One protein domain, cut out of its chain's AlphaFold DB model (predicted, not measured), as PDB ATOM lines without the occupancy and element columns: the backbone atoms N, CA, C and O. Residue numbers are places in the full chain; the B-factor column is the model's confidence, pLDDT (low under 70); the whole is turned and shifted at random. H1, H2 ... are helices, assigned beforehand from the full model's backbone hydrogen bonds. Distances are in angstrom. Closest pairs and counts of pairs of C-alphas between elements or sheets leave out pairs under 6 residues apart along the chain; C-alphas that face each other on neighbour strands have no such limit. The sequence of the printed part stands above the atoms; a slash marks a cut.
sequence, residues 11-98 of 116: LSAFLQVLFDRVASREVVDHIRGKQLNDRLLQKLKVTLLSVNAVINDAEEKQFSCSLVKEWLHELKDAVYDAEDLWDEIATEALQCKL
ATOM      1  N   LEU A  11       9.253 -36.000  -5.262       70.88
ATOM      2  CA  LEU A  11       9.037 -36.853  -4.082       70.88
ATOM      3  C   LEU A  11       9.203 -36.073  -2.776       70.88
ATOM      4  O   LEU A  11       8.386 -36.217  -1.866       70.88
ATOM      5  N   SER A  12      10.213 -35.200  -2.697       71.88
ATOM      6  CA  SER A  12      10.380 -34.320  -1.540       71.88
ATOM      7  C   SER A  12       9.187 -33.373  -1.374       71.88
ATOM      8  O   SER A  12       8.718 -33.197  -0.250       71.88
ATOM      9  N   ALA A  13       8.674 -32.775  -2.456       75.19
ATOM     10  CA  ALA A  13       7.506 -31.895  -2.382       75.19
ATOM     11  C   ALA A  13       6.244 -32.660  -1.953       75.19
ATOM     12  O   ALA A  13       5.516 -32.191  -1.079       75.19
ATOM     13  N   PHE A  14       6.018 -33.858  -2.498       74.88
ATOM     14  CA  PHE A  14       4.906 -34.725  -2.109       74.88
ATOM     15  C   PHE A  14       4.963 -35.101  -0.620       74.88
ATOM     16  O   PHE A  14       3.985 -34.931   0.110       74.88
ATOM     17  N   LEU A  15       6.127 -35.539  -0.126       76.12
ATOM     18  CA  LEU A  15       6.312 -35.850   1.294       76.12
ATOM     19  C   LEU A  15       6.101 -34.625   2.184       76.12
ATOM     20  O   LEU A  15       5.509 -34.746   3.256       76.12
ATOM     21  N   GLN A  16       6.534 -33.447   1.744       78.06
ATOM     22  CA  GLN A  16       6.328 -32.200   2.471       78.06
ATOM     23  C   GLN A  16       4.840 -31.850   2.590       78.06
ATOM     24  O   GLN A  16       4.368 -31.566   3.690       78.06
ATOM     25  N   VAL A  17       4.077 -31.998   1.504       81.94
ATOM     26  CA  VAL A  17       2.613 -31.858   1.517       81.94
ATOM     27  C   VAL A  17       1.969 -32.870   2.469       81.94
ATOM     28  O   VAL A  17       1.069 -32.510   3.231       81.94
ATOM     29  N   LEU A  18       2.434 -34.125   2.491       78.44
ATOM     30  CA  LEU A  18       1.942 -35.128   3.439       78.44
ATOM     31  C   LEU A  18       2.259 -34.765   4.895       78.44
ATOM     32  O   LEU A  18       1.391 -34.920   5.756       78.44
ATOM     33  N   PHE A  19       3.459 -34.259   5.187       78.25
ATOM     34  CA  PHE A  19       3.808 -33.794   6.530       78.25
ATOM     35  C   PHE A  19       2.914 -32.644   6.981       78.25
ATOM     36  O   PHE A  19       2.374 -32.703   8.088       78.25
ATOM     37  N   ASP A  20       2.711 -31.645   6.125       83.06
ATOM     38  CA  ASP A  20       1.848 -30.500   6.414       83.06
ATOM     39  C   ASP A  20       0.397 -30.944   6.619       83.06
ATOM     40  O   ASP A  20      -0.275 -30.499   7.551       83.06
ATOM     41  N   ARG A  21      -0.079 -31.900   5.812       79.50
ATOM     42  CA  ARG A  21      -1.430 -32.453   5.934       79.50
ATOM     43  C   ARG A  21      -1.612 -33.269   7.213       79.50
ATOM     44  O   ARG A  21      -2.641 -33.130   7.863       79.50
ATOM     45  N   VAL A  22      -0.628 -34.076   7.618       74.25
ATOM     46  CA  VAL A  22      -0.671 -34.850   8.877       74.25
ATOM     47  C   VAL A  22      -0.532 -33.946  10.106       74.25
ATOM     48  O   VAL A  22      -1.137 -34.224  11.141       74.25
ATOM     49  N   ALA A  23       0.240 -32.863  10.004       78.75
ATOM     50  CA  ALA A  23       0.357 -31.849  11.048       78.75
ATOM     51  C   ALA A  23      -0.829 -30.868  11.070       78.75
ATOM     52  O   ALA A  23      -0.982 -30.117  12.038       78.75
ATOM     53  N   SER A  24      -1.670 -30.874  10.030       85.62
ATOM     54  CA  SER A  24      -2.836 -30.006   9.934       85.62
ATOM     55  C   SER A  24      -3.814 -30.279  11.066       85.62
ATOM     56  O   SER A  24      -4.149 -31.420  11.399       85.62
ATOM     57  N   ARG A  25      -4.331 -29.184  11.618       80.12
ATOM     58  CA  ARG A  25      -5.299 -29.195  12.709       80.12
ATOM     59  C   ARG A  25      -6.543 -30.012  12.368       80.12
ATOM     60  O   ARG A  25      -7.054 -30.709  13.228       80.12
ATOM     61  N   GLU A  26      -6.974 -29.990  11.113       80.12
ATOM     62  CA  GLU A  26      -8.156 -30.719  10.647       80.12
ATOM     63  C   GLU A  26      -7.970 -32.244  10.725       80.12
ATOM     64  O   GLU A  26      -8.848 -32.959  11.207       80.12
ATOM     65  N   VAL A  27      -6.789 -32.750  10.348       76.75
ATOM     66  CA  VAL A  27      -6.451 -34.179  10.450       76.75
ATOM     67  C   VAL A  27      -6.243 -34.588  11.907       76.75
ATOM     68  O   VAL A  27      -6.766 -35.616  12.337       76.75
ATOM     69  N   VAL A  28      -5.533 -33.769  12.687       77.88
ATOM     70  CA  VAL A  28      -5.301 -34.013  14.118       77.88
ATOM     71  C   VAL A  28      -6.618 -34.041  14.898       77.88
ATOM     72  O   VAL A  28      -6.846 -34.972  15.673       77.88
ATOM     73  N   ASP A  29      -7.505 -33.073  14.670       81.31
ATOM     74  CA  ASP A  29      -8.798 -32.973  15.350       81.31
ATOM     75  C   ASP A  29      -9.747 -34.103  14.916       81.31
ATOM     76  O   ASP A  29     -10.456 -34.656  15.757       81.31
ATOM     77  N   HIS A  30      -9.711 -34.537  13.648       75.69
ATOM     78  CA  HIS A  30     -10.484 -35.695  13.172       75.69
ATOM     79  C   HIS A  30     -10.009 -37.017  13.784       75.69
ATOM     80  O   HIS A  30     -10.816 -37.859  14.179       75.69
ATOM     81  N   ILE A  31      -8.694 -37.204  13.909       72.00
ATOM     82  CA  ILE A  31      -8.088 -38.378  14.550       72.00
ATOM     83  C   ILE A  31      -8.426 -38.395  16.044       72.00
ATOM     84  O   ILE A  31      -8.883 -39.418  16.563       72.00
ATOM     85  N   ARG A  32      -8.299 -37.248  16.720       71.75
ATOM     86  CA  ARG A  32      -8.668 -37.088  18.131       71.75
ATOM     87  C   ARG A  32     -10.167 -37.304  18.357       71.75
ATOM     88  O   ARG A  32     -10.543 -37.996  19.301       71.75
ATOM     89  N   GLY A  33     -11.015 -36.790  17.466       71.81
ATOM     90  CA  GLY A  33     -12.467 -36.995  17.479       71.81
ATOM     91  C   GLY A  33     -12.881 -38.456  17.278       71.81
ATOM     92  O   GLY A  33     -13.903 -38.885  17.807       71.81
ATOM     93  N   LYS A  34     -12.052 -39.253  16.593       72.69
ATOM     94  CA  LYS A  34     -12.209 -40.711  16.452       72.69
ATOM     95  C   LYS A  34     -11.536 -41.529  17.569       72.69
ATOM     96  O   LYS A  34     -11.464 -42.748  17.448       72.69
ATOM     97  N   GLN A  35     -11.039 -40.889  18.637       64.31
ATOM     98  CA  GLN A  35     -10.243 -41.506  19.717       64.31
ATOM     99  C   GLN A  35      -9.006 -42.285  19.230       64.31
ATOM    100  O   GLN A  35      -8.489 -43.165  19.924       64.31
ATOM    101  N   LEU A  36      -8.496 -41.972  18.040       66.00
ATOM    102  CA  LEU A  36      -7.243 -42.544  17.574       66.00
ATOM    103  C   LEU A  36      -6.103 -41.933  18.405       66.00
ATOM    104  O   LEU A  36      -5.976 -40.718  18.530       66.00
ATOM    105  N   ASN A  37      -5.311 -42.803  19.029       73.62
ATOM    106  CA  ASN A  37      -4.312 -42.439  20.035       73.62
ATOM    107  C   ASN A  37      -3.218 -41.521  19.448       73.62
ATOM    108  O   ASN A  37      -2.674 -41.832  18.387       73.62
ATOM    109  N   ASP A  38      -2.816 -40.467  20.170       78.56
ATOM    110  CA  ASP A  38      -1.671 -39.597  19.835       78.56
ATOM    111  C   ASP A  38      -0.390 -40.400  19.522       78.56
ATOM    112  O   ASP A  38       0.434 -40.003  18.699       78.56
ATOM    113  N   ARG A  39      -0.243 -41.592  20.115       81.06
ATOM    114  CA  ARG A  39       0.822 -42.553  19.801       81.06
ATOM    115  C   ARG A  39       0.837 -42.976  18.329       81.06
ATOM    116  O   ARG A  39       1.916 -43.153  17.769       81.06
ATOM    117  N   LEU A  40      -0.325 -43.172  17.705       81.38
ATOM    118  CA  LEU A  40      -0.429 -43.534  16.288       81.38
ATOM    119  C   LEU A  40      -0.009 -42.369  15.395       81.38
ATOM    120  O   LEU A  40       0.730 -42.588  14.440       81.38
ATOM    121  N   LEU A  41      -0.398 -41.141  15.747       78.31
ATOM    122  CA  LEU A  41       0.054 -39.927  15.062       78.31
ATOM    123  C   LEU A  41       1.572 -39.764  15.134       78.31
ATOM    124  O   LEU A  41       2.221 -39.540  14.116       78.31
ATOM    125  N   GLN A  42       2.153 -39.936  16.323       82.00
ATOM    126  CA  GLN A  42       3.607 -39.887  16.480       82.00
ATOM    127  C   GLN A  42       4.299 -41.000  15.693       82.00
ATOM    128  O   GLN A  42       5.310 -40.749  15.042       82.00
ATOM    129  N   LYS A  43       3.738 -42.215  15.689       85.88
ATOM    130  CA  LYS A  43       4.272 -43.321  14.889       85.88
ATOM    131  C   LYS A  43       4.238 -42.997  13.394       85.88
ATOM    132  O   LYS A  43       5.250 -43.187  12.732       85.88
ATOM    133  N   LEU A  44       3.125 -42.469  12.885       83.56
ATOM    134  CA  LEU A  44       2.998 -42.037  11.491       83.56
ATOM    135  C   LEU A  44       4.050 -40.978  11.144       83.56
ATOM    136  O   LEU A  44       4.753 -41.122  10.148       83.56
ATOM    137  N   LYS A  45       4.217 -39.966  12.001       82.50
ATOM    138  CA  LYS A  45       5.230 -38.919  11.820       82.50
ATOM    139  C   LYS A  45       6.647 -39.495  11.735       82.50
ATOM    140  O   LYS A  45       7.394 -39.133  10.832       82.50
ATOM    141  N   VAL A  46       7.017 -40.395  12.648       87.75
ATOM    142  CA  VAL A  46       8.343 -41.043  12.652       87.75
ATOM    143  C   VAL A  46       8.553 -41.896  11.401       87.75
ATOM    144  O   VAL A  46       9.629 -41.845  10.804       87.75
ATOM    145  N   THR A  47       7.536 -42.648  10.973       86.31
ATOM    146  CA  THR A  47       7.600 -43.439   9.738       86.31
ATOM    147  C   THR A  47       7.837 -42.543   8.527       86.31
ATOM    148  O   THR A  47       8.754 -42.808   7.755       86.31
ATOM    149  N   LEU A  48       7.075 -41.456   8.389       82.50
ATOM    150  CA  LEU A  48       7.227 -40.518   7.276       82.50
ATOM    151  C   LEU A  48       8.617 -39.862   7.269       82.50
ATOM    152  O   LEU A  48       9.244 -39.781   6.218       82.50
ATOM    153  N   LEU A  49       9.145 -39.459   8.433       83.88
ATOM    154  CA  LEU A  49      10.511 -38.924   8.542       83.88
ATOM    155  C   LEU A  49      11.571 -39.944   8.111       83.88
ATOM    156  O   LEU A  49      12.534 -39.586   7.438       83.88
ATOM    157  N   SER A  50      11.382 -41.213   8.477       87.44
ATOM    158  CA  SER A  50      12.295 -42.292   8.090       87.44
ATOM    159  C   SER A  50      12.276 -42.514   6.577       87.44
ATOM    160  O   SER A  50      13.330 -42.634   5.961       87.44
ATOM    161  N   VAL A  51      11.085 -42.506   5.968       84.75
ATOM    162  CA  VAL A  51      10.915 -42.602   4.510       84.75
ATOM    163  C   VAL A  51      11.587 -41.424   3.805       84.75
ATOM    164  O   VAL A  51      12.347 -41.642   2.868       84.75
ATOM    165  N   ASN A  52      11.396 -40.195   4.293       81.75
ATOM    166  CA  ASN A  52      12.046 -39.011   3.728       81.75
ATOM    167  C   ASN A  52      13.578 -39.112   3.756       81.75
ATOM    168  O   ASN A  52      14.240 -38.742   2.795       81.75
ATOM    169  N   ALA A  53      14.151 -39.617   4.851       85.69
ATOM    170  CA  ALA A  53      15.597 -39.806   4.952       85.69
ATOM    171  C   ALA A  53      16.119 -40.831   3.931       85.69
ATOM    172  O   ALA A  53      17.151 -40.595   3.308       85.69
ATOM    173  N   VAL A  54      15.394 -41.939   3.733       86.69
ATOM    174  CA  VAL A  54      15.744 -42.960   2.732       86.69
ATOM    175  C   VAL A  54      15.647 -42.400   1.314       86.69
ATOM    176  O   VAL A  54      16.539 -42.655   0.511       86.69
ATOM    177  N   ILE A  55      14.607 -41.619   1.008       83.31
ATOM    178  CA  ILE A  55      14.452 -41.001  -0.314       83.31
ATOM    179  C   ILE A  55      15.565 -39.980  -0.568       83.31
ATOM    180  O   ILE A  55      16.195 -40.054  -1.616       83.31
ATOM    181  N   ASN A  56      15.884 -39.107   0.394       83.38
ATOM    182  CA  ASN A  56      16.986 -38.150   0.242       83.38
ATOM    183  C   ASN A  56      18.336 -38.851  -0.005       83.38
ATOM    184  O   ASN A  56      19.066 -38.475  -0.919       83.38
ATOM    185  N   ASP A  57      18.664 -39.889   0.772       85.38
ATOM    186  CA  ASP A  57      19.900 -40.664   0.579       85.38
ATOM    187  C   ASP A  57      19.918 -41.376  -0.786       85.38
ATOM    188  O   ASP A  57      20.944 -41.408  -1.471       85.38
ATOM    189  N   ALA A  58      18.773 -41.908  -1.221       85.19
ATOM    190  CA  ALA A  58      18.636 -42.513  -2.538       85.19
ATOM    191  C   ALA A  58      18.819 -41.481  -3.664       85.19
ATOM    192  O   ALA A  58      19.488 -41.771  -4.657       85.19
ATOM    193  N   GLU A  59      18.270 -40.274  -3.521       82.62
ATOM    194  CA  GLU A  59      18.385 -39.203  -4.515       82.62
ATOM    195  C   GLU A  59      19.829 -38.741  -4.703       82.62
ATOM    196  O   GLU A  59      20.249 -38.509  -5.837       82.62
ATOM    197  N   GLU A  60      20.618 -38.665  -3.631       84.56
ATOM    198  CA  GLU A  60      22.053 -38.385  -3.730       84.56
ATOM    199  C   GLU A  60      22.804 -39.542  -4.406       84.56
ATOM    200  O   GLU A  60      23.675 -39.337  -5.258       84.56
ATOM    201  N   LYS A  61      22.442 -40.784  -4.075       87.06
ATOM    202  CA  LYS A  61      23.117 -41.980  -4.595       87.06
ATOM    203  C   LYS A  61      22.747 -42.326  -6.033       87.06
ATOM    204  O   LYS A  61      23.537 -43.019  -6.680       87.06
ATOM    205  N   GLN A  62      21.642 -41.809  -6.574       83.19
ATOM    206  CA  GLN A  62      21.179 -42.100  -7.940       83.19
ATOM    207  C   GLN A  62      22.221 -41.769  -9.024       83.19
ATOM    208  O   GLN A  62      22.244 -42.392 -10.083       83.19
ATOM    209  N   PHE A  63      23.110 -40.804  -8.761       81.25
ATOM    210  CA  PHE A  63      24.164 -40.394  -9.697       81.25
ATOM    211  C   PHE A  63      25.374 -41.335  -9.697       81.25
ATOM    212  O   PHE A  63      26.173 -41.318 -10.631       81.25
ATOM    213  N   SER A  64      25.516 -42.150  -8.651       87.62
ATOM    214  CA  SER A  64      26.659 -43.046  -8.439       87.62
ATOM    215  C   SER A  64      26.293 -44.530  -8.506       87.62
ATOM    216  O   SER A  64      27.170 -45.368  -8.708       87.62
ATOM    217  N   CYS A  65      25.006 -44.871  -8.368       88.44
ATOM    218  CA  CYS A  65      24.516 -46.241  -8.371       88.44
ATOM    219  C   CYS A  65      23.285 -46.384  -9.274       88.44
ATOM    220  O   CYS A  65      22.204 -45.879  -8.964       88.44
ATOM    221  N   SER A  66      23.434 -47.126 -10.376       89.19
ATOM    222  CA  SER A  66      22.355 -47.359 -11.344       89.19
ATOM    223  C   SER A  66      21.163 -48.107 -10.745       89.19
ATOM    224  O   SER A  66      20.033 -47.794 -11.092       89.19
ATOM    225  N   LEU A  67      21.401 -49.027  -9.802       90.81
ATOM    226  CA  LEU A  67      20.334 -49.753  -9.101       90.81
ATOM    227  C   LEU A  67      19.461 -48.815  -8.257       90.81
ATOM    228  O   LEU A  67      18.247 -48.968  -8.217       90.81
ATOM    229  N   VAL A  68      20.070 -47.820  -7.603       88.44
ATOM    230  CA  VAL A  68      19.329 -46.812  -6.825       88.44
ATOM    231  C   VAL A  68      18.532 -45.894  -7.752       88.44
ATOM    232  O   VAL A  68      17.404 -45.532  -7.431       88.44
ATOM    233  N   LYS A  69      19.089 -45.553  -8.922       85.81
ATOM    234  CA  LYS A  69      18.384 -44.775  -9.948       85.81
ATOM    235  C   LYS A  69      17.147 -45.509 -10.475       85.81
ATOM    236  O   LYS A  69      16.095 -44.891 -10.589       85.81
ATOM    237  N   GLU A  70      17.276 -46.799 -10.778       89.19
ATOM    238  CA  GLU A  70      16.165 -47.643 -11.239       89.19
ATOM    239  C   GLU A  70      15.095 -47.787 -10.152       89.19
ATOM    240  O   GLU A  70      13.928 -47.505 -10.399       89.19
ATOM    241  N   TRP A  71      15.494 -48.076  -8.911       91.81
ATOM    242  CA  TRP A  71      14.565 -48.140  -7.780       91.81
ATOM    243  C   TRP A  71      13.794 -46.828  -7.553       91.81
ATOM    244  O   TRP A  71      12.588 -46.853  -7.317       91.81
ATOM    245  N   LEU A  72      14.460 -45.670  -7.655       85.94
ATOM    246  CA  LEU A  72      13.800 -44.362  -7.554       85.94
ATOM    247  C   LEU A  72      12.848 -44.072  -8.716       85.94
ATOM    248  O   LEU A  72      11.925 -43.276  -8.549       85.94
ATOM    249  N   HIS A  73      13.103 -44.636  -9.895       85.50
ATOM    250  CA  HIS A  73      12.208 -44.489 -11.035       85.50
ATOM    251  C   HIS A  73      10.911 -45.264 -10.798       85.50
ATOM    252  O   HIS A  73       9.846 -44.658 -10.829       85.50
ATOM    253  N   GLU A  74      11.022 -46.540 -10.428       89.25
ATOM    254  CA  GLU A  74       9.881 -47.401 -10.089       89.25
ATOM    255  C   GLU A  74       9.057 -46.833  -8.924       89.25
ATOM    256  O   GLU A  74       7.829 -46.852  -8.939       89.25
ATOM    257  N   LEU A  75       9.727 -46.267  -7.910       86.69
ATOM    258  CA  LEU A  75       9.041 -45.628  -6.789       86.69
ATOM    259  C   LEU A  75       8.193 -44.429  -7.231       86.69
ATOM    260  O   LEU A  75       7.120 -44.216  -6.674       86.69
ATOM    261  N   LYS A  76       8.660 -43.631  -8.198       83.12
ATOM    262  CA  LYS A  76       7.884 -42.489  -8.708       83.12
ATOM    263  C   LYS A  76       6.667 -42.946  -9.479       83.12
ATOM    264  O   LYS A  76       5.594 -42.405  -9.246       83.12
ATOM    265  N   ASP A  77       6.838 -43.933 -10.348       85.75
ATOM    266  CA  ASP A  77       5.743 -44.461 -11.156       85.75
ATOM    267  C   ASP A  77       4.639 -45.013 -10.241       85.75
ATOM    268  O   ASP A  77       3.484 -44.617 -10.358       85.75
ATOM    269  N   ALA A  78       5.011 -45.770  -9.204       86.38
ATOM    270  CA  ALA A  78       4.061 -46.257  -8.205       86.38
ATOM    271  C   ALA A  78       3.350 -45.139  -7.413       86.38
ATOM    272  O   ALA A  78       2.210 -45.318  -6.981       86.38
ATOM    273  N   VAL A  79       4.012 -43.999  -7.174       83.19
ATOM    274  CA  VAL A  79       3.384 -42.838  -6.518       83.19
ATOM    275  C   VAL A  79       2.363 -42.181  -7.445       83.19
ATOM    276  O   VAL A  79       1.273 -41.865  -6.975       83.19
ATOM    277  N   TYR A  80       2.671 -42.031  -8.736       80.56
ATOM    278  CA  TYR A  80       1.718 -41.508  -9.720       80.56
ATOM    279  C   TYR A  80       0.494 -42.415  -9.870       80.56
ATOM    280  O   TYR A  80      -0.628 -41.930  -9.764       80.56
ATOM    281  N   ASP A  81       0.697 -43.730  -9.991       84.25
ATOM    282  CA  ASP A  81      -0.405 -44.703 -10.044       84.25
ATOM    283  C   ASP A  81      -1.312 -44.605  -8.803       84.25
ATOM    284  O   ASP A  81      -2.536 -44.745  -8.879       84.25
ATOM    285  N   ALA A  82      -0.713 -44.362  -7.633       79.44
ATOM    286  CA  ALA A  82      -1.454 -44.200  -6.391       79.44
ATOM    287  C   ALA A  82      -2.232 -42.875  -6.327       79.44
ATOM    288  O   ALA A  82      -3.331 -42.869  -5.769       79.44
ATOM    289  N   GLU A  83      -1.690 -41.772  -6.859       78.31
ATOM    290  CA  GLU A  83      -2.397 -40.487  -6.970       78.31
ATOM    291  C   GLU A  83      -3.600 -40.596  -7.915       78.31
ATOM    292  O   GLU A  83      -4.708 -40.227  -7.516       78.31
ATOM    293  N   ASP A  84      -3.416 -41.197  -9.095       84.69
ATOM    294  CA  ASP A  84      -4.483 -41.410 -10.080       84.69
ATOM    295  C   ASP A  84      -5.645 -42.224  -9.486       84.69
ATOM    296  O   ASP A  84      -6.813 -41.836  -9.583       84.69
ATOM    297  N   LEU A  85      -5.332 -43.320  -8.783       83.38
ATOM    298  CA  LEU A  85      -6.339 -44.128  -8.090       83.38
ATOM    299  C   LEU A  85      -7.071 -43.327  -7.001       83.38
ATOM    300  O   LEU A  85      -8.270 -43.509  -6.771       83.38
ATOM    301  N   TRP A  86      -6.360 -42.448  -6.294       76.88
ATOM    302  CA  TRP A  86      -6.953 -41.632  -5.239       76.88
ATOM    303  C   TRP A  86      -7.943 -40.607  -5.795       76.88
ATOM    304  O   TRP A  86      -9.007 -40.398  -5.203       76.88
ATOM    305  N   ASP A  87      -7.613 -39.996  -6.931       77.38
ATOM    306  CA  ASP A  87      -8.474 -39.048  -7.634       77.38
ATOM    307  C   ASP A  87      -9.716 -39.729  -8.226       77.38
ATOM    308  O   ASP A  87     -10.818 -39.169  -8.152       77.38
ATOM    309  N   GLU A  88      -9.588 -40.961  -8.727       83.00
ATOM    310  CA  GLU A  88     -10.725 -41.782  -9.164       83.00
ATOM    311  C   GLU A  88     -11.691 -42.048  -7.997       83.00
ATOM    312  O   GLU A  88     -12.875 -41.706  -8.075       83.00
ATOM    313  N   ILE A  89     -11.179 -42.523  -6.854       75.31
ATOM    314  CA  ILE A  89     -11.981 -42.760  -5.641       75.31
ATOM    315  C   ILE A  89     -12.640 -41.466  -5.143       75.31
ATOM    316  O   ILE A  89     -13.808 -41.467  -4.742       75.31
ATOM    317  N   ALA A  90     -11.907 -40.348  -5.131       73.94
ATOM    318  CA  ALA A  90     -12.442 -39.058  -4.704       73.94
ATOM    319  C   ALA A  90     -13.585 -38.593  -5.620       73.94
ATOM    320  O   ALA A  90     -14.603 -38.084  -5.136       73.94
ATOM    321  N   THR A  91     -13.437 -38.810  -6.926       80.31
ATOM    322  CA  THR A  91     -14.444 -38.487  -7.940       80.31
ATOM    323  C   THR A  91     -15.697 -39.343  -7.770       80.31
ATOM    324  O   THR A  91     -16.802 -38.797  -7.710       80.31
ATOM    325  N   GLU A  92     -15.557 -40.658  -7.609       77.62
ATOM    326  CA  GLU A  92     -16.686 -41.560  -7.348       77.62
ATOM    327  C   GLU A  92     -17.406 -41.216  -6.035       77.62
ATOM    328  O   GLU A  92     -18.636 -41.122  -5.990       77.62
ATOM    329  N   ALA A  93     -16.661 -40.933  -4.963       74.38
ATOM    330  CA  ALA A  93     -17.238 -40.552  -3.675       74.38
ATOM    331  C   ALA A  93     -18.036 -39.235  -3.747       74.38
ATOM    332  O   ALA A  93     -19.039 -39.071  -3.039       74.38
ATOM    333  N   LEU A  94     -17.607 -38.289  -4.590       73.31
ATOM    334  CA  LEU A  94     -18.354 -37.062  -4.876       73.31
ATOM    335  C   LEU A  94     -19.627 -37.352  -5.680       73.31
ATOM    336  O   LEU A  94     -20.679 -36.808  -5.340       73.31
ATOM    337  N   GLN A  95     -19.571 -38.235  -6.680       69.75
ATOM    338  CA  GLN A  95     -20.750 -38.651  -7.448       69.75
ATOM    339  C   GLN A  95     -21.801 -39.330  -6.556       69.75
ATOM    340  O   GLN A  95     -22.970 -38.944  -6.592       69.75
ATOM    341  N   CYS A  96     -21.392 -40.223  -5.649       66.69
ATOM    342  CA  CYS A  96     -22.299 -40.852  -4.681       66.69
ATOM    343  C   CYS A  96     -22.956 -39.864  -3.700       66.69
ATOM    344  O   CYS A  96     -24.021 -40.153  -3.159       66.69
ATOM    345  N   LYS A  97     -22.334 -38.708  -3.430       65.38
ATOM    346  CA  LYS A  97     -22.924 -37.646  -2.594       65.38
ATOM    347  C   LYS A  97     -23.899 -36.747  -3.354       65.38
ATOM    348  O   LYS A  97     -24.730 -36.103  -2.717       65.38
ATOM    349  N   LEU A  98     -23.757 -36.657  -4.675       62.00
ATOM    350  CA  LEU A  98     -24.591 -35.826  -5.543       62.00
ATOM    351  C   LEU A  98     -25.802 -36.580  -6.097       62.00
ATOM    352  O   LEU A  98     -26.760 -35.927  -6.511       62.00
TER     353      LEU A  98
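This is residues 11 to 98 of the 116 residues of the protein "Rx_N domain-containing protein" of Fagus sylvatica (UniProt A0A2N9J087). Two long helices, H3 and H4, meet near one end through a tight turn and open as a V; the short helix H1 runs side by side with H3, and the small helix H2 joins H1 to H3 near the open end of the V. Residues 80 to 98 of H4 stick out free as the far part of one arm. The printed part has 88 residues with four named helices in the order H1, H2, H3, H4 and no named strand, and its class is all helix. The whole is loose, with a radius of gyration of the C-alphas of 16.4 A, and flat, spanning 48 by 33 by 16 A.

H1, residues 11 to 23, touches H3, residues 38 to 61, at a shallow tilt of 13 degrees, opposite ways. Their closest C-alphas, those of Leu 15 and Asn 52, are 7.0 A apart, and H3 touches H1 with residues 45 to 56 alone. H2, residues 25 to 33, is close to H1 but not clearly touching, at a steep tilt of 53 degrees; the closest C-alphas, those of Arg 21 and Val 27, are 7.0 A apart. H2 is also close to H3 but not clearly touching, with the closest C-alphas, those of Arg 32 and Asp 38, 7.6 A apart. H3 and H4, residues 66 to 98, form a helical hairpin: they touch and run opposite ways at a steep tilt of 42 degrees. H3 touches H4 with residues 58 to 61 alone, H4 touches H3 with residues 68 to 72 alone, and the closest C-alphas, those of Ala 58 and Val 68, are 6.1 A apart. H1 and H4 are close but not clearly touching, with the C-alphas of Leu 11 and Lys 76, the closest, 7.4 A apart. H2 and H4 are apart. In H1, H2, H3 and H4 every O i to N i+4 pair is within hydrogen-bond range.

H1 begins at C-alpha 11 (9.037, -36.853, -4.082) and measures 18.1 A from first to last C-alpha. H2 follows with residues 25 to 33. H3, residues 38 to 61, is 34.9 A long and begins at C-alpha 38 (-1.671, -39.597, 19.835). H4, residues 66 to 98, is the longest helix at 48.7 A and ends at C-alpha 98 (-24.591, -35.826, -5.543).

The two C-alphas farthest apart, those of Ser 64 and Leu 98, are 51.8 A apart. The printed part has no cut, and the links H1 to H2, H2 to H3 and H3 to H4 are tight. The mean pLDDT of the printed part is 80.3; residues 35 to 36 and 95 to 98 are under 70.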